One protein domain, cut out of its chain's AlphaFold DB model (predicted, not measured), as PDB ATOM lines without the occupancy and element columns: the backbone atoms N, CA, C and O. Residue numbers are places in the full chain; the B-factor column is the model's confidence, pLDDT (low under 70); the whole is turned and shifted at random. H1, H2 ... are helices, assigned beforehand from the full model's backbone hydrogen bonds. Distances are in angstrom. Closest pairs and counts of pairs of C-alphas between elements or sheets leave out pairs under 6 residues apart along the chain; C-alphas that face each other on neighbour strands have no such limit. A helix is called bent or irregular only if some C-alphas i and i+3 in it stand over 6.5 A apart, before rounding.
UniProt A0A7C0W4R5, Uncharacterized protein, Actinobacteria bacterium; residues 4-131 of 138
ATOM      1  N   GLU A   4     197.715 198.563  90.041       86.25
ATOM      2  CA  GLU A   4     198.559 199.710  90.369       86.25
ATOM      3  C   GLU A   4     198.241 200.299  91.752       86.25
ATOM      4  O   GLU A   4     199.160 200.690  92.469       86.25
ATOM      5  N   ASP A   5     196.968 200.306  92.163       89.50
ATOM      6  CA  ASP A   5     196.558 200.760  93.499       89.50
ATOM      7  C   ASP A   5     197.102 199.814  94.575       89.50
ATOM      8  O   ASP A   5     197.657 200.249  95.582       89.50
ATOM      9  N   SER A   6     196.971 198.500  94.353       89.94
ATOM     10  CA  SER A   6     197.476 197.488  95.283       89.94
ATOM     11  C   SER A   6     199.001 197.518  95.383       89.94
ATOM     12  O   SER A   6     199.536 197.357  96.478       89.94
ATOM     13  N   ALA A   7     199.699 197.770  94.270       92.75
ATOM     14  CA  ALA A   7     201.147 197.951  94.261       92.75
ATOM     15  C   ALA A   7     201.568 199.200  95.051       92.75
ATOM     16  O   ALA A   7     202.464 199.113  95.885       92.75
ATOM     17  N   LEU A   8     200.886 200.337  94.858       96.31
ATOM     18  CA  LEU A   8     201.141 201.564  95.619       96.31
ATOM     19  C   LEU A   8     200.976 201.349  97.127       96.31
ATOM     20  O   LEU A   8     201.866 201.722  97.893       96.31
ATOM     21  N   ILE A   9     199.856 200.746  97.541       97.88
ATOM     22  CA  ILE A   9     199.585 200.450  98.954       97.88
ATOM     23  C   ILE A   9     200.667 199.526  99.509       97.88
ATOM     24  O   ILE A   9     201.255 199.835 100.541       97.88
ATOM     25  N   GLY A  10     200.950 198.418  98.815       96.88
ATOM     26  CA  GLY A  10     201.965 197.449  99.229       96.88
ATOM     27  C   GLY A  10     203.328 198.103  99.432       96.88
ATOM     28  O   GLY A  10     203.875 198.037 100.525       96.88
ATOM     29  N   CYS A  11     203.829 198.832  98.431       97.38
ATOM     30  CA  CYS A  11     205.131 199.495  98.506       97.38
ATOM     31  C   CYS A  11     205.237 200.485  99.678       97.38
ATOM     32  O   CYS A  11     206.244 200.489 100.385       97.38
ATOM     33  N   LEU A  12     204.223 201.326  99.901       98.25
ATOM     34  CA  LEU A  12     204.256 202.307 100.991       98.25
ATOM     35  C   LEU A  12     204.154 201.648 102.370       98.25
ATOM     36  O   LEU A  12     204.894 202.033 103.274       98.25
ATOM     37  N   VAL A  13     203.278 200.656 102.534       98.31
ATOM     38  CA  VAL A  13     203.106 199.963 103.820       98.31
ATOM     39  C   VAL A  13     204.337 199.118 104.151       98.31
ATOM     40  O   VAL A  13     204.864 199.222 105.257       98.31
ATOM     41  N   ASP A  14     204.857 198.357 103.186       97.31
ATOM     42  CA  ASP A  14     206.054 197.529 103.374       97.31
ATOM     43  C   ASP A  14     207.306 198.391 103.619       97.31
ATOM     44  O   ASP A  14     208.225 197.987 104.333       97.31
ATOM     45  N   GLY A  15     207.336 199.610 103.066       97.06
ATOM     46  CA  GLY A  15     208.404 200.585 103.284       97.06
ATOM     47  C   GLY A  15     208.353 201.303 104.639       97.06
ATOM     48  O   GLY A  15     209.388 201.796 105.095       97.06
ATOM     49  N   TYR A  16     207.192 201.359 105.303       98.44
ATOM     50  CA  TYR A  16     206.983 202.172 106.507       98.44
ATOM     51  C   TYR A  16     207.852 201.728 107.688       98.44
ATOM     52  O   TYR A  16     208.694 202.492 108.166       98.44
ATOM     53  N   GLY A  17     207.707 200.476 108.129       97.62
ATOM     54  CA  GLY A  17     208.442 199.948 109.281       97.62
ATOM     55  C   GLY A  17     209.967 200.040 109.125       97.62
ATOM     56  O   GLY A  17     210.629 200.621 109.991       97.62
ATOM     57  N   PRO A  18     210.554 199.537 108.019       97.38
ATOM     58  CA  PRO A  18     211.992 199.636 107.767       97.38
ATOM     59  C   PRO A  18     212.511 201.078 107.736       97.38
ATOM     60  O   PRO A  18     213.599 201.351 108.252       97.38
ATOM     61  N   TYR A  19     211.742 202.004 107.155       98.12
ATOM     62  CA  TYR A  19     212.094 203.419 107.127       98.12
ATOM     63  C   TYR A  19     212.143 204.008 108.542       98.12
ATOM     64  O   TYR A  19     213.173 204.566 108.930       98.12
ATOM     65  N   VAL A  20     211.073 203.839 109.327       97.88
ATOM     66  CA  VAL A  20     210.992 204.387 110.689       97.88
ATOM     67  C   VAL A  20     212.112 203.809 111.550       97.88
ATOM     68  O   VAL A  20     212.854 204.556 112.187       97.88
ATOM     69  N   TRP A  21     212.339 202.495 111.487       97.69
ATOM     70  CA  TRP A  21     213.436 201.849 112.207       97.69
ATOM     71  C   TRP A  21     214.809 202.403 111.848       97.69
ATOM     72  O   TRP A  21     215.650 202.593 112.731       97.69
ATOM     73  N   ARG A  22     215.054 202.673 110.564       97.38
ATOM     74  CA  ARG A  22     216.310 203.270 110.110       97.38
ATOM     75  C   ARG A  22     216.520 204.657 110.720       97.38
ATOM     76  O   ARG A  22     217.625 204.932 111.185       97.38
ATOM     77  N   VAL A  23     215.485 205.499 110.738       96.62
ATOM     78  CA  VAL A  23     215.548 206.854 111.317       96.62
ATOM     79  C   VAL A  23     215.730 206.803 112.835       96.62
ATOM     80  O   VAL A  23     216.599 207.478 113.380       96.62
ATOM     81  N   LEU A  24     214.976 205.960 113.540       96.38
ATOM     82  CA  LEU A  24     215.095 205.842 114.995       96.38
ATOM     83  C   LEU A  24     216.473 205.327 115.416       96.38
ATOM     84  O   LEU A  24     217.078 205.846 116.355       96.38
ATOM     85  N   ARG A  25     217.011 204.328 114.707       95.81
ATOM     86  CA  ARG A  25     218.342 203.776 114.998       95.81
ATOM     87  C   ARG A  25     219.455 204.773 114.720       95.81
ATOM     88  O   ARG A  25     220.384 204.842 115.520       95.81
ATOM     89  N   SER A  26     219.365 205.563 113.647       95.06
ATOM     90  CA  SER A  26     220.371 206.596 113.372       95.06
ATOM     91  C   SER A  26     220.406 207.688 114.448       95.06
ATOM     92  O   SER A  26     221.437 208.335 114.618       95.06
ATOM     93  N   ARG A  27     219.316 207.848 115.209       92.94
ATOM     94  CA  ARG A  27     219.179 208.807 116.315       92.94
ATOM     95  C   ARG A  27     219.377 208.206 117.707       92.94
ATOM     96  O   ARG A  27     219.333 208.930 118.696       92.94
ATOM     97  N   GLY A  28     219.609 206.896 117.804       93.88
ATOM     98  CA  GLY A  28     219.753 206.202 119.087       93.88
ATOM     99  C   GLY A  28     218.439 206.015 119.859       93.88
ATOM    100  O   GLY A  28     218.475 205.743 121.053       93.88
ATOM    101  N   TRP A  29     217.285 206.128 119.196       94.31
ATOM    102  CA  TRP A  29     215.944 205.992 119.794       94.31
ATOM    103  C   TRP A  29     215.322 204.604 119.591       94.31
ATOM    104  O   TRP A  29     214.143 204.389 119.848       94.31
ATOM    105  N   GLY A  30     216.106 203.639 119.108       89.38
ATOM    106  CA  GLY A  30     215.610 202.319 118.717       89.38
ATOM    107  C   GLY A  30     215.283 201.347 119.862       89.38
ATOM    108  O   GLY A  30     215.065 200.174 119.586       89.38
ATOM    109  N   SER A  31     215.308 201.782 121.120       92.00
ATOM    110  CA  SER A  31     215.088 200.922 122.295       92.00
ATOM    111  C   SER A  31     214.008 201.456 123.237       92.00
ATOM    112  O   SER A  31     214.035 201.156 124.426       92.00
ATOM    113  N   LEU A  32     213.119 202.314 122.736       93.50
ATOM    114  CA  LEU A  32     212.045 202.892 123.536       93.50
ATOM    115  C   LEU A  32     210.906 201.896 123.724       93.50
ATOM    116  O   LEU A  32     210.464 201.252 122.769       93.50
ATOM    117  N   ASP A  33     210.396 201.817 124.947       95.75
ATOM    118  CA  ASP A  33     209.248 200.978 125.266       95.75
ATOM    119  C   ASP A  33     208.024 201.406 124.439       95.75
ATOM    120  O   ASP A  33     207.684 202.586 124.354       95.75
ATOM    121  N   GLY A  34     207.356 200.434 123.813       96.44
ATOM    122  CA  GLY A  34     206.156 200.666 123.001       96.44
ATOM    123  C   GLY A  34     206.411 201.095 121.552       96.44
ATOM    124  O   GLY A  34     205.451 201.204 120.790       96.44
ATOM    125  N   ILE A  35     207.669 201.278 121.133       97.19
ATOM    126  CA  ILE A  35     207.974 201.741 119.773       97.19
ATOM    127  C   ILE A  35     207.580 200.731 118.687       97.19
ATOM    128  O   ILE A  35     207.052 201.133 117.655       97.19
ATOM    129  N   ASP A  36     207.751 199.427 118.938       97.44
ATOM    130  CA  ASP A  36     207.305 198.365 118.025       97.44
ATOM    131  C   ASP A  36     205.796 198.463 117.769       97.44
ATOM    132  O   ASP A  36     205.345 198.499 116.626       97.44
ATOM    133  N   ALA A  37     205.011 198.582 118.844       98.06
ATOM    134  CA  ALA A  37     203.558 198.682 118.757       98.06
ATOM    135  C   ALA A  37     203.109 199.960 118.033       98.06
ATOM    136  O   ALA A  37     202.138 199.929 117.279       98.06
ATOM    137  N   ALA A  38     203.819 201.074 118.227       97.94
ATOM    138  CA  ALA A  38     203.536 202.318 117.524       97.94
ATOM    139  C   ALA A  38     203.845 202.232 116.023       97.94
ATOM    140  O   ALA A  38     203.074 202.746 115.216       97.94
ATOM    141  N   ILE A  39     204.927 201.550 115.638       98.31
ATOM    142  CA  ILE A  39     205.253 201.309 114.228       98.31
ATOM    143  C   ILE A  39     204.185 200.417 113.578       98.31
ATOM    144  O   ILE A  39     203.695 200.732 112.496       98.31
ATOM    145  N   GLU A  40     203.751 199.349 114.245       98.44
ATOM    146  CA  GLU A  40     202.670 198.495 113.730       98.44
ATOM    147  C   GLU A  40     201.336 199.252 113.604       98.44
ATOM    148  O   GLU A  40     200.629 199.137 112.597       98.44
ATOM    149  N   ALA A  41     201.002 200.087 114.595       98.62
ATOM    150  CA  ALA A  41     199.807 200.927 114.560       98.62
ATOM    151  C   ALA A  41     199.859 201.959 113.423       98.62
ATOM    152  O   ALA A  41     198.869 202.136 112.710       98.62
ATOM    153  N   GLY A  42     201.013 202.598 113.212       98.50
ATOM    154  CA  GLY A  42     201.224 203.544 112.118       98.50
ATOM    155  C   GLY A  42     201.132 202.890 110.741       98.50
ATOM    156  O   GLY A  42     200.471 203.433 109.857       98.50
ATOM    157  N   GLY A  43     201.709 201.696 110.572       98.62
ATOM    158  CA  GLY A  43     201.598 200.918 109.336       98.62
ATOM    159  C   GLY A  43     200.163 200.469 109.041       98.62
ATOM    160  O   GLY A  43     199.710 200.556 107.899       98.62
ATOM    161  N   SER A  44     199.425 200.052 110.075       98.75
ATOM    162  CA  SER A  44     198.008 199.675 109.958       98.75
ATOM    163  C   SER A  44     197.142 200.869 109.562       98.75
ATOM    164  O   SER A  44     196.378 200.790 108.606       98.75
ATOM    165  N   TRP A  45     197.317 202.010 110.234       98.69
ATOM    166  CA  TRP A  45     196.600 203.233 109.882       98.69
ATOM    167  C   TRP A  45     196.932 203.704 108.461       98.69
ATOM    168  O   TRP A  45     196.029 204.056 107.704       98.69
ATOM    169  N   LEU A  46     198.211 203.665 108.071       98.69
ATOM    170  CA  LEU A  46     198.644 204.046 106.728       98.69
ATOM    171  C   LEU A  46     197.954 203.194 105.658       98.69
ATOM    172  O   LEU A  46     197.498 203.733 104.649       98.69
ATOM    173  N   ARG A  47     197.850 201.879 105.880       98.69
ATOM    174  CA  ARG A  47     197.123 200.970 104.989       98.69
ATOM    175  C   ARG A  47     195.669 201.405 104.817       98.69
ATOM    176  O   ARG A  47     195.259 201.652 103.684       98.69
ATOM    177  N   ASP A  48     194.931 201.556 105.913       98.56
ATOM    178  CA  ASP A  48     193.507 201.916 105.884       98.56
ATOM    179  C   ASP A  48     193.277 203.270 105.183       98.56
ATOM    180  O   ASP A  48     192.345 203.451 104.387       98.56
ATOM    181  N   SER A  49     194.165 204.236 105.434       98.50
ATOM    182  CA  SER A  49     194.124 205.552 104.799       98.50
ATOM    183  C   SER A  49     194.419 205.497 103.302       98.50
ATOM    184  O   SER A  49     193.737 206.171 102.527       98.50
ATOM    185  N   LEU A  50     195.392 204.693 102.866       98.44
ATOM    186  CA  LEU A  50     195.698 204.526 101.445       98.44
ATOM    187  C   LEU A  50     194.588 203.767 100.711       98.44
ATOM    188  O   LEU A  50     194.240 204.146  99.596       98.44
ATOM    189  N   GLU A  51     193.989 202.750 101.333       98.06
ATOM    190  CA  GLU A  51     192.821 202.044 100.793       98.06
ATOM    191  C   GLU A  51     191.641 203.004 100.586       98.06
ATOM    192  O   GLU A  51     191.019 203.022  99.519       98.06
ATOM    193  N   THR A  52     191.393 203.880 101.562       97.94
ATOM    194  CA  THR A  52     190.391 204.949 101.445       97.94
ATOM    195  C   THR A  52     190.746 205.938 100.329       97.94
ATOM    196  O   THR A  52     189.879 206.331  99.544       97.94
ATOM    197  N   LEU A  53     192.022 206.328 100.218       97.62
ATOM    198  CA  LEU A  53     192.501 207.253  99.191       97.62
ATOM    199  C   LEU A  53     192.248 206.707  97.783       97.62
ATOM    200  O   LEU A  53     191.654 207.406  96.966       97.62
ATOM    201  N   VAL A  54     192.677 205.476  97.493       96.25
ATOM    202  CA  VAL A  54     192.540 204.889  96.149       96.25
ATOM    203  C   VAL A  54     191.084 204.571  95.797       96.25
ATOM    204  O   VAL A  54     190.723 204.576  94.624       96.25
ATOM    205  N   ALA A  55     190.226 204.346  96.798       96.25
ATOM    206  CA  ALA A  55     188.784 204.223  96.600       96.25
ATOM    207  C   ALA A  55     188.095 205.576  96.322       96.25
ATOM    208  O   ALA A  55     187.004 205.606  95.750       96.25
ATOM    209  N   THR A  56     188.725 206.690  96.705       96.62
ATOM    210  CA  THR A  56     188.209 208.046  96.490       96.62
ATOM    211  C   THR A  56     188.549 208.527  95.073       96.62
ATOM    212  O   THR A  56     189.713 208.440  94.667       96.62
ATOM    213  N   PRO A  57     187.595 209.089  94.306       94.62
ATOM    214  CA  PRO A  57     187.875 209.659  92.991       94.62
ATOM    215  C   PRO A  57     188.988 210.714  93.035       94.62
ATOM    216  O   PRO A  57     189.023 211.554  93.931       94.62
ATOM    217  N   PHE A  58     189.869 210.728  92.031       94.94
ATOM    218  CA  PHE A  58     191.008 211.657  91.975       94.94
ATOM    219  C   PHE A  58     190.676 213.139  92.250       94.94
ATOM    220  O   PHE A  58     191.448 213.761  92.984       94.94
ATOM    221  N   PRO A  59     189.568 213.718  91.734       93.94
ATOM    222  CA  PRO A  59     189.202 215.107  92.031       93.94
ATOM    223  C   PRO A  59     188.803 215.362  93.492       93.94
ATOM    224  O   PRO A  59     188.843 216.501  93.946       93.94
ATOM    225  N   GLU A  60     188.406 214.320  94.221       95.94
ATOM    226  CA  GLU A  60     187.940 214.396  95.609       95.94
ATOM    227  C   GLU A  60     189.054 214.086  96.621       95.94
ATOM    228  O   GLU A  60     188.933 214.415  97.802       95.94
ATOM    229  N   GLN A  61     190.161 213.494  96.170       95.94
ATOM    230  CA  GLN A  61     191.319 213.191  97.007       95.94
ATOM    231  C   GLN A  61     192.027 214.473  97.466       95.94
ATOM    232  O   GLN A  61     192.743 215.115  96.687       95.94
ATOM    233  N   ARG A  62     191.871 214.792  98.755       92.38
ATOM    234  CA  ARG A  62     192.467 215.965  99.421       92.38
ATOM    235  C   ARG A  62     193.911 215.774  99.875       92.38
ATOM    236  O   ARG A  62     194.558 216.769 100.171       92.38
ATOM    237  N   SER A  63     194.382 214.532  99.903       93.31
ATOM    238  CA  SER A  63     195.741 214.183 100.307       93.31
ATOM    239  C   SER A  63     196.430 213.321  99.252       93.31
ATOM    240  O   SER A  63     195.778 212.742  98.375       93.31
ATOM    241  N   GLY A  64     197.757 213.258  99.316       95.81
ATOM    242  CA  GLY A  64     198.592 212.353  98.529       95.81
ATOM    243  C   GLY A  64     199.081 211.129  99.319       95.81
ATOM    244  O   GLY A  64     199.066 211.138 100.549       95.81
ATOM    245  N   PRO A  65     199.584 210.080  98.641       97.75
ATOM    246  CA  PRO A  65     200.129 208.895  99.301       97.75
ATOM    247  C   PRO A  65     201.318 209.216 100.216       97.75
ATOM    248  O   PRO A  65     201.408 208.682 101.318       97.75
ATOM    249  N   LEU A  66     202.212 210.113  99.780       97.31
ATOM    250  CA  LEU A  66     203.340 210.555 100.601       97.31
ATOM    251  C   LEU A  66     202.874 211.362 101.819       97.31
ATOM    252  O   LEU A  66     203.398 211.144 102.901       97.31
ATOM    253  N   GLU A  67     201.873 212.232 101.671       96.62
ATOM    254  CA  GLU A  67     201.327 213.005 102.796       96.62
ATOM    255  C   GLU A  67     200.749 212.085 103.876       96.62
ATOM    256  O   GLU A  67     201.028 212.274 105.055       96.62
ATOM    257  N   LEU A  68     200.030 211.025 103.483       97.75
ATOM    258  CA  LEU A  68     199.555 210.009 104.428       97.75
ATOM    259  C   LEU A  68     200.721 209.267 105.093       97.75
ATOM    260  O   LEU A  68     200.711 209.064 106.302       97.75
ATOM    261  N   PHE A  69     201.764 208.903 104.345       98.19
ATOM    262  CA  PHE A  69     202.963 208.295 104.933       98.19
ATOM    263  C   PHE A  69     203.609 209.211 105.984       98.19
ATOM    264  O   PHE A  69     204.027 208.750 107.044       98.19
ATOM    265  N   GLN A  70     203.682 210.512 105.702       97.62
ATOM    266  CA  GLN A  70     204.228 211.512 106.619       97.62
ATOM    267  C   GLN A  70     203.325 211.687 107.850       97.62
ATOM    268  O   GLN A  70     203.823 211.740 108.970       97.62
ATOM    269  N   GLU A  71     202.003 211.687 107.683       96.81
ATOM    270  CA  GLU A  71     201.041 211.773 108.788       96.81
ATOM    271  C   GLU A  71     201.107 210.552 109.724       96.81
ATOM    272  O   GLU A  71     200.951 210.683 110.942       96.81
ATOM    273  N   ALA A  72     201.432 209.370 109.189       97.69
ATOM    274  CA  ALA A  72     201.666 208.166 109.983       97.69
ATOM    275  C   ALA A  72     202.866 208.300 110.947       97.69
ATOM    276  O   ALA A  72     203.023 207.468 111.840       97.69
ATOM    277  N   MET A  73     203.704 209.339 110.832       97.44
ATOM    278  CA  MET A  73     204.785 209.601 111.793       97.44
ATOM    279  C   MET A  73     204.291 210.077 113.158       97.44
ATOM    280  O   MET A  73     205.061 210.043 114.121       97.44
ATOM    281  N   ARG A  74     203.012 210.451 113.293       96.75
ATOM    282  CA  ARG A  74     202.438 210.789 114.604       96.75
ATOM    283  C   ARG A  74     202.528 209.627 115.599       96.75
ATOM    284  O   ARG A  74     202.806 209.854 116.764       96.75
ATOM    285  N   PHE A  75     202.394 208.383 115.133       97.44
ATOM    286  CA  PHE A  75     202.412 207.203 116.002       97.44
ATOM    287  C   PHE A  75     203.761 207.005 116.712       97.44
ATOM    288  O   PHE A  75     203.774 206.960 117.942       97.44
ATOM    289  N   PRO A  76     204.910 206.918 116.007       97.38
ATOM    290  CA  PRO A  76     206.198 206.894 116.687       97.38
ATOM    291  C   PRO A  76     206.466 208.203 117.443       97.38
ATOM    292  O   PRO A  76     206.992 208.140 118.548       97.38
ATOM    293  N   SER A  77     206.059 209.364 116.914       96.38
ATOM    294  CA  SER A  77     206.230 210.661 117.593       96.38
ATOM    295  C   SER A  77     205.569 210.711 118.972       96.38
ATOM    296  O   SER A  77     206.186 211.196 119.916       96.38
ATOM    297  N   ASP A  78     204.367 210.153 119.122       96.06
ATOM    298  CA  ASP A  78     203.658 210.099 120.404       96.06
ATOM    299  C   ASP A  78     204.434 209.281 121.450       96.06
ATOM    300  O   ASP A  78     204.450 209.630 122.635       96.06
ATOM    301  N   VAL A  79     205.138 208.222 121.027       97.25
ATOM    302  CA  VAL A  79     206.029 207.439 121.902       97.25
ATOM    303  C   VAL A  79     207.263 208.246 122.295       97.25
ATOM    304  O   VAL A  79     207.626 208.260 123.472       97.25
ATOM    305  N   LEU A  80     207.889 208.952 121.345       96.81
ATOM    306  CA  LEU A  80     209.043 209.818 121.628       96.81
ATOM    307  C   LEU A  80     208.672 210.931 122.626       96.81
ATOM    308  O   LEU A  80     209.399 211.151 123.598       96.81
ATOM    309  N   ALA A  81     207.511 211.563 122.429       95.81
ATOM    310  CA  ALA A  81     206.955 212.581 123.320       95.81
ATOM    311  C   ALA A  81     206.671 212.023 124.714       95.81
ATOM    312  O   ALA A  81     207.081 212.607 125.718       95.81
ATOM    313  N   SER A  82     206.021 210.860 124.789       96.12
ATOM    314  CA  SER A  82     205.706 210.200 126.061       96.12
ATOM    315  C   SER A  82     206.961 209.769 126.827       96.12
ATOM    316  O   SER A  82     206.962 209.767 128.057       96.12
ATOM    317  N   ALA A  83     208.046 209.452 126.115       95.69
ATOM    318  CA  ALA A  83     209.357 209.167 126.696       95.69
ATOM    319  C   ALA A  83     210.130 210.433 127.125       95.69
ATOM    320  O   ALA A  83     211.214 210.320 127.699       95.69
ATOM    321  N   GLY A  84     209.597 211.631 126.862       95.69
ATOM    322  CA  GLY A  84     210.221 212.906 127.219       95.69
ATOM    323  C   GLY A  84     211.460 213.245 126.391       95.69
ATOM    324  O   GLY A  84     212.324 213.985 126.864       95.69
ATOM    325  N   LEU A  85     211.585 212.694 125.177       94.94
ATOM    326  CA  LEU A  85     212.709 213.021 124.306       94.94
ATOM    327  C   LEU A  85     212.600 214.464 123.798       94.94
ATOM    328  O   LEU A  85     211.518 214.875 123.369       94.94
ATOM    329  N   PRO A  86     213.705 215.234 123.804       91.38
ATOM    330  CA  PRO A  86     213.693 216.592 123.283       91.38
ATOM    331  C   PRO A  86     213.435 216.586 121.773       91.38
ATOM    332  O   PRO A  86     214.017 215.781 121.039       91.38
ATOM    333  N   GLU A  87     212.589 217.507 121.318       92.12
ATOM    334  CA  GLU A  87     212.370 217.749 119.893       92.12
ATOM    335  C   GLU A  87     213.686 218.210 119.239       92.12
ATOM    336  O   GLU A  87     214.383 219.077 119.789       92.12
ATOM    337  N   PRO A  88     214.081 217.628 118.093       90.19
ATOM    338  CA  PRO A  88     215.266 218.072 117.382       90.19
ATOM    339  C   PRO A  88     215.067 219.503 116.857       90.19
ATOM    340  O   PRO A  88     213.947 219.885 116.516       90.19
ATOM    341  N   PRO A  89     216.136 220.309 116.732       88.88
ATOM    342  CA  PRO A  89     216.051 221.582 116.028       88.88
ATOM    343  C   PRO A  89     215.603 221.353 114.580       88.88
ATOM    344  O   PRO A  89     216.215 220.557 113.868       88.88
ATOM    345  N   ARG A  90     214.563 222.069 114.145       90.31
ATOM    346  CA  ARG A  90     214.042 222.032 112.772       90.31
ATOM    347  C   ARG A  90     214.175 223.413 112.149       90.31
ATOM    348  O   ARG A  90     213.922 224.416 112.817       90.31
ATOM    349  N   ASP A  91     214.610 223.468 110.894       87.69
ATOM    350  CA  ASP A  91     214.642 224.725 110.148       87.69
ATOM    351  C   ASP A  91     213.229 225.154 109.711       87.69
ATOM    352  O   ASP A  91     212.288 224.357 109.714       87.69
ATOM    353  N   GLU A  92     213.074 226.431 109.353       87.25
ATOM    354  CA  GLU A  92     211.778 227.000 108.959       87.25
ATOM    355  C   GLU A  92     211.173 226.267 107.754       87.25
ATOM    356  O   GLU A  92     209.968 226.037 107.719       87.25
ATOM    357  N   THR A  93     212.000 225.814 106.807       85.81
ATOM    358  CA  THR A  93     211.531 225.095 105.615       85.81
ATOM    359  C   THR A  93     210.952 223.724 105.974       85.81
ATOM    360  O   THR A  93     209.907 223.344 105.451       85.81
ATOM    361  N   ALA A  94     211.586 222.985 106.883       82.88
ATOM    362  CA  ALA A  94     211.103 221.697 107.365       82.88
ATOM    363  C   ALA A  94     209.804 221.849 108.169       82.88
ATOM    364  O   ALA A  94     208.872 221.060 107.991       82.88
ATOM    365  N   VAL A  95     209.723 222.879 109.020       86.88
ATOM    366  CA  VAL A  95     208.515 223.198 109.797       86.88
ATOM    367  C   VAL A  95     207.355 223.585 108.878       86.88
ATOM    368  O   VAL A  95     206.242 223.110 109.081       86.88
ATOM    369  N   GLU A  96     207.601 224.399 107.851       85.75
ATOM    370  CA  GLU A  96     206.581 224.785 106.871       85.75
ATOM    371  C   GLU A  96     206.121 223.605 106.012       85.75
ATOM    372  O   GLU A  96     204.925 223.450 105.765       85.75
ATOM    373  N   ALA A  97     207.055 222.759 105.568       83.19
ATOM    374  CA  ALA A  97     206.741 221.614 104.724       83.19
ATOM    375  C   ALA A  97     205.941 220.542 105.476       83.19
ATOM    376  O   ALA A  97     205.034 219.942 104.902       83.19
ATOM    377  N   LEU A  98     206.287 220.282 106.743       85.56
ATOM    378  CA  LEU A  98     205.722 219.199 107.551       85.56
ATOM    379  C   LEU A  98     205.485 219.665 108.996       85.56
ATOM    380  O   LEU A  98     206.187 219.233 109.917       85.56
ATOM    381  N   PRO A  99     204.484 220.529 109.237       83.94
ATOM    382  CA  PRO A  99     204.277 221.135 110.554       83.94
ATOM    383  C   PRO A  99     203.934 220.110 111.643       83.94
ATOM    384  O   PRO A  99     204.279 220.317 112.801       83.94
ATOM    385  N   GLY A 100     203.301 218.988 111.283       83.75
ATOM    386  CA  GLY A 100     202.944 217.919 112.224       83.75
ATOM    387  C   GLY A 100     204.089 216.969 112.596       83.75
ATOM    388  O   GLY A 100     203.962 216.221 113.560       83.75
ATOM    389  N   ASP A 101     205.205 216.988 111.864       90.31
ATOM    390  CA  ASP A 101     206.331 216.075 112.091       90.31
ATOM    391  C   ASP A 101     207.310 216.630 113.134       90.31
ATOM    392  O   ASP A 101     208.459 216.958 112.845       90.31
ATOM    393  N   ILE A 102     206.833 216.787 114.367       91.44
ATOM    394  CA  ILE A 102     207.564 217.433 115.470       91.44
ATOM    395  C   ILE A 102     208.941 216.809 115.752       91.44
ATOM    396  O   ILE A 102     209.867 217.512 116.151       91.44
ATOM    397  N   TYR A 103     209.103 215.512 115.485       94.81
ATOM    398  CA  TYR A 103     210.362 214.796 115.666       94.81
ATOM    399  C   TYR A 103     211.180 214.662 114.386       94.81
ATOM    400  O   TYR A 103     212.183 213.958 114.416       94.81
ATOM    401  N   ASP A 104     210.812 215.318 113.284       93.88
ATOM    402  CA  ASP A 104     211.550 215.270 112.016       93.88
ATOM    403  C   ASP A 104     211.771 213.824 111.520       93.88
ATOM    404  O   ASP A 104     212.878 213.426 111.161       93.88
ATOM    405  N   LEU A 105     210.763 212.959 111.641       95.25
ATOM    406  CA  LEU A 105     210.850 211.551 111.246       95.25
ATOM    407  C   LEU A 105     210.518 211.354 109.768       95.25
ATOM    408  O   LEU A 105     211.028 210.433 109.123       95.25
ATOM    409  N   ALA A 106     209.630 212.181 109.239       95.75
ATOM    410  CA  ALA A 106     208.969 211.980 107.972       95.75
ATOM    411  C   ALA A 106     209.926 212.164 106.781       95.75
ATOM    412  O   ALA A 106     210.772 213.059 106.765       95.75
ATOM    413  N   PRO A 107     209.807 211.330 105.735       95.69
ATOM    414  CA  PRO A 107     210.597 211.513 104.528       95.69
ATOM    415  C   PRO A 107     210.117 212.760 103.779       95.69
ATOM    416  O   PRO A 107     208.931 212.902 103.488       95.69
ATOM    417  N   VAL A 108     211.045 213.622 103.361       91.88
ATOM    418  CA  VAL A 108     210.722 214.780 102.505       91.88
ATOM    419  C   VAL A 108     210.390 214.386 101.058       91.88
ATOM    420  O   VAL A 108     209.873 215.194 100.292       91.88
ATOM    421  N   SER A 109     210.687 213.144 100.656       94.19
ATOM    422  CA  SER A 109     210.356 212.607  99.334       94.19
ATOM    423  C   SER A 109     210.217 211.083  99.356       94.19
ATOM    424  O   SER A 109     210.860 210.392 100.147       94.19
ATOM    425  N   SER A 110     209.434 210.529  98.426       95.81
ATOM    426  CA  SER A 110     209.275 209.073  98.294       95.81
ATOM    427  C   SER A 110     210.545 208.361  97.809       95.81
ATOM    428  O   SER A 110     210.656 207.153  97.970       95.81
ATOM    429  N   GLN A 111     211.530 209.082  97.255       96.06
ATOM    430  CA  GLN A 111     212.833 208.505  96.883       96.06
ATOM    431  C   GLN A 111     213.595 207.973  98.102       96.06
ATOM    432  O   GLN A 111     214.318 206.985  97.999       96.06
ATOM    433  N   LEU A 112     213.392 208.581  99.276       95.75
ATOM    434  CA  LEU A 112     214.000 208.135 100.533       95.75
ATOM    435  C   LEU A 112     213.429 206.799 101.044       95.75
ATOM    436  O   LEU A 112     213.966 206.229 101.998       95.75
ATOM    437  N   LEU A 113     212.350 206.313 100.424       96.50
ATOM    438  CA  LEU A 113     211.682 205.051 100.746       96.50
ATOM    439  C   LEU A 113     212.149 203.886  99.860       96.50
ATOM    440  O   LEU A 113     211.816 202.739 100.144       96.50
ATOM    441  N   GLY A 114     212.950 204.164  98.827       94.62
ATOM    442  CA  GLY A 114     213.436 203.175  97.866       94.62
ATOM    443  C   GLY A 114     212.822 203.334  96.474       94.62
ATOM    444  O   GLY A 114     211.827 204.033  96.277       94.62
ATOM    445  N   GLU A 115     213.447 202.684  95.492       95.31
ATOM    446  CA  GLU A 115     213.123 202.827  94.065       95.31
ATOM    447  C   GLU A 115     211.701 202.356  93.728       95.31
ATOM    448  O   GLU A 115     210.956 203.083  93.076       95.31
ATOM    449  N   GLU A 116     211.284 201.202  94.255       94.19
ATOM    450  CA  GLU A 116     209.934 200.657  94.045       94.19
ATOM    451  C   GLU A 116     208.841 201.613  94.547       94.19
ATOM    452  O   GLU A 116     207.886 201.922  93.830       94.19
ATOM    453  N   VAL A 117     209.016 202.165  95.754       96.25
ATOM    454  CA  VAL A 117     208.074 203.133  96.342       96.25
ATOM    455  C   VAL A 117     208.021 204.410  95.510       96.25
ATOM    456  O   VAL A 117     206.944 204.957  95.259       96.25
ATOM    457  N   TRP A 118     209.178 204.890  95.052       96.12
ATOM    458  CA  TRP A 118     209.251 206.066  94.198       96.12
ATOM    459  C   TRP A 118     208.529 205.859  92.863       96.12
ATOM    460  O   TRP A 118     207.730 206.713  92.475       96.12
ATOM    461  N   HIS A 119     208.748 204.728  92.193       95.88
ATOM    462  CA  HIS A 119     208.080 204.403  90.934       95.88
ATOM    463  C   HIS A 119     206.565 204.262  91.100       95.88
ATOM    464  O   HIS A 119     205.813 204.846  90.315       95.88
ATOM    465  N   ALA A 120     206.105 203.572  92.147       96.19
ATOM    466  CA  ALA A 120     204.680 203.447  92.437       96.19
ATOM    467  C   ALA A 120     204.029 204.819  92.702       96.19
ATOM    468  O   ALA A 120     202.964 205.128  92.158       96.19
ATOM    469  N   HIS A 121     204.700 205.687  93.465       96.19
ATOM    470  CA  HIS A 121     204.215 207.039  93.745       96.19
ATOM    471  C   HIS A 121     204.141 207.913  92.477       96.19
ATOM    472  O   HIS A 121     203.152 208.621  92.273       96.19
ATOM    473  N   LEU A 122     205.134 207.827  91.582       96.12
ATOM    474  CA  LEU A 122     205.102 208.521  90.287       96.12
ATOM    475  C   LEU A 122     203.966 208.022  89.387       96.12
ATOM    476  O   LEU A 122     203.284 208.833  88.756       96.12
ATOM    477  N   ALA A 123     203.741 206.707  89.336       95.50
ATOM    478  CA  ALA A 123     202.666 206.113  88.545       95.50
ATOM    479  C   ALA A 123     201.285 206.610  89.006       95.50
ATOM    480  O   ALA A 123     200.462 207.012  88.175       95.50
ATOM    481  N   TRP A 124     201.061 206.673  90.323       96.31
ATOM    482  CA  TRP A 124     199.858 207.270  90.907       96.31
ATOM    483  C   TRP A 124     199.707 208.748  90.528       96.31
ATOM    484  O   TRP A 124     198.645 209.160  90.056       96.31
ATOM    485  N   GLY A 125     200.777 209.542  90.647       95.50
ATOM    486  CA  GLY A 125     200.757 210.965  90.294       95.50
ATOM    487  C   GLY A 125     200.408 211.195  88.820       95.50
ATOM    488  O   GLY A 125     199.576 212.043  88.494       95.50
ATOM    489  N   ALA A 126     200.965 210.378  87.924       95.12
ATOM    490  CA  ALA A 126     200.638 210.403  86.502       95.12
ATOM    491  C   ALA A 126     199.185 209.978  86.224       95.12
ATOM    492  O   ALA A 126     198.532 210.531  85.336       95.12
ATOM    493  N   ALA A 127     198.644 209.001  86.957       93.62
ATOM    494  CA  ALA A 127     197.230 208.631  86.878       93.62
ATOM    495  C   ALA A 127     196.309 209.779  87.316       93.62
ATOM    496  O   ALA A 127     195.414 210.153  86.554       93.62
ATOM    497  N   LYS A 128     196.591 210.406  88.464       94.06
ATOM    498  CA  LYS A 128     195.843 211.566  88.963       94.06
ATOM    499  C   LYS A 128     195.878 212.725  87.969       94.06
ATOM    500  O   LYS A 128     194.830 213.254  87.611       94.06
ATOM    501  N   ALA A 129     197.054 213.076  87.448       94.50
ATOM    502  CA  ALA A 129     197.202 214.158  86.473       94.50
ATOM    503  C   ALA A 129     196.395 213.913  85.184       94.50
ATOM    504  O   ALA A 129     195.719 214.820  84.695       94.50
ATOM    505  N   ARG A 130     196.410 212.680  84.653       92.75
ATOM    506  CA  ARG A 130     195.611 212.303  83.472       92.75
ATOM    507  C   ARG A 130     194.112 212.443  83.730       92.75
ATOM    508  O   ARG A 130     193.414 212.992  82.888       92.75
ATOM    509  N   ALA A 131     193.635 211.995  84.891       90.62
ATOM    510  CA  ALA A 131     192.225 212.091  85.267       90.62
ATOM    511  C   ALA A 131     191.756 213.539  85.502       90.62
ATOM    512  O   ALA A 131     190.597 213.860  85.257       90.62
TER     513      ALA A 131
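What this domain is: This is residues 4 to 131 of the 138 residues of an uncharacterized protein of Actinobacteria bacterium (UniProt A0A7C0W4R5). Two long helices, the bent H1 and the straight H2, run side by side in opposite ways along the longest axis, and the short helices H3 and H4 follow one another back along H2. H7 packs on the first arm of H1, H1a, which lies between it and H2; short H6 leads into H7, and H5 lies on a loop away from the other helices. The printed part has 128 residues, with seven named helices, H1 to H7 in order along the chain, and no named strand; the class is all helix. Helix packing is part aligned, part crossed. The whole is compact, with a radius of gyration of the C-alphas of 14.8 A and spans of 45, 30 and 25 A.

How they stand to each other: H1, residues 4 to 26, was assigned as one helix by its hydrogen bonds, but is bent: C-alphas 14 and 17 are 6.8 A apart. Its arms, H1a with residues 4 to 14 and H1b with residues 17 to 26, stand at 34.6 degrees, a shallow tilt, only just short of steep. H2, residues 35 to 55, touches H1a at a shallow tilt of 11 degrees, opposite ways; the closest C-alphas, of Val 13 and Gly 43, are 5.8 A apart. H1b and H2 form a helical hairpin at a steep tilt of 42 degrees; H2 touches H1b with residues 39 to 43 alone, closest at the C-alphas of Gly 17 and Ile 39, 6.0 A. H3, residues 65 to 71, forms a helical hairpin with H2, their closest C-alphas being those of Leu 46 and Phe 69 at 6.3 A. H4, residues 74 to 82, touches residues 35 to 42 of H2 alone, at a shallow tilt of 27 degrees, opposite ways; the C-alphas of Ala 38 and Phe 75 are closest, 5.2 A. H5, residues 92 to 97, touches no helix. H6, residues 110 to 113, touches H7, residues 115 to 131, closest at the C-alphas of Ser 110 and Trp 118, 5.1 A. H7 touches H1a, opposite ways at 37 degrees, only just steep, closest at the C-alphas of Leu 8 and Ala 120, 5.1 A. Every O i to N i+4 pair is within hydrogen-bond range in H1a, H1b, H2, H3, H5 and H7; H4 has 4 of 5, and H6 is too short for such a pair.

Where its parts are: H1a begins at C-alpha 4, (198.559, 199.710, 90.369), and is 15.2 A long; H1b is 14.3 A. H2 is 30.2 A long and begins at C-alpha 35, (207.974, 201.741, 119.773). H7, 24.5 A, ends at C-alpha 131, (192.225, 212.091, 85.267).

The domain as a whole: The farthest C-alphas, of Gly 84 and Arg 130, are 46.1 A apart. The printed part has no cut. The link from H5 to H6, residues 98 to 109, is long. The mean pLDDT of the printed part is 94.9, and no printed residue is under 70.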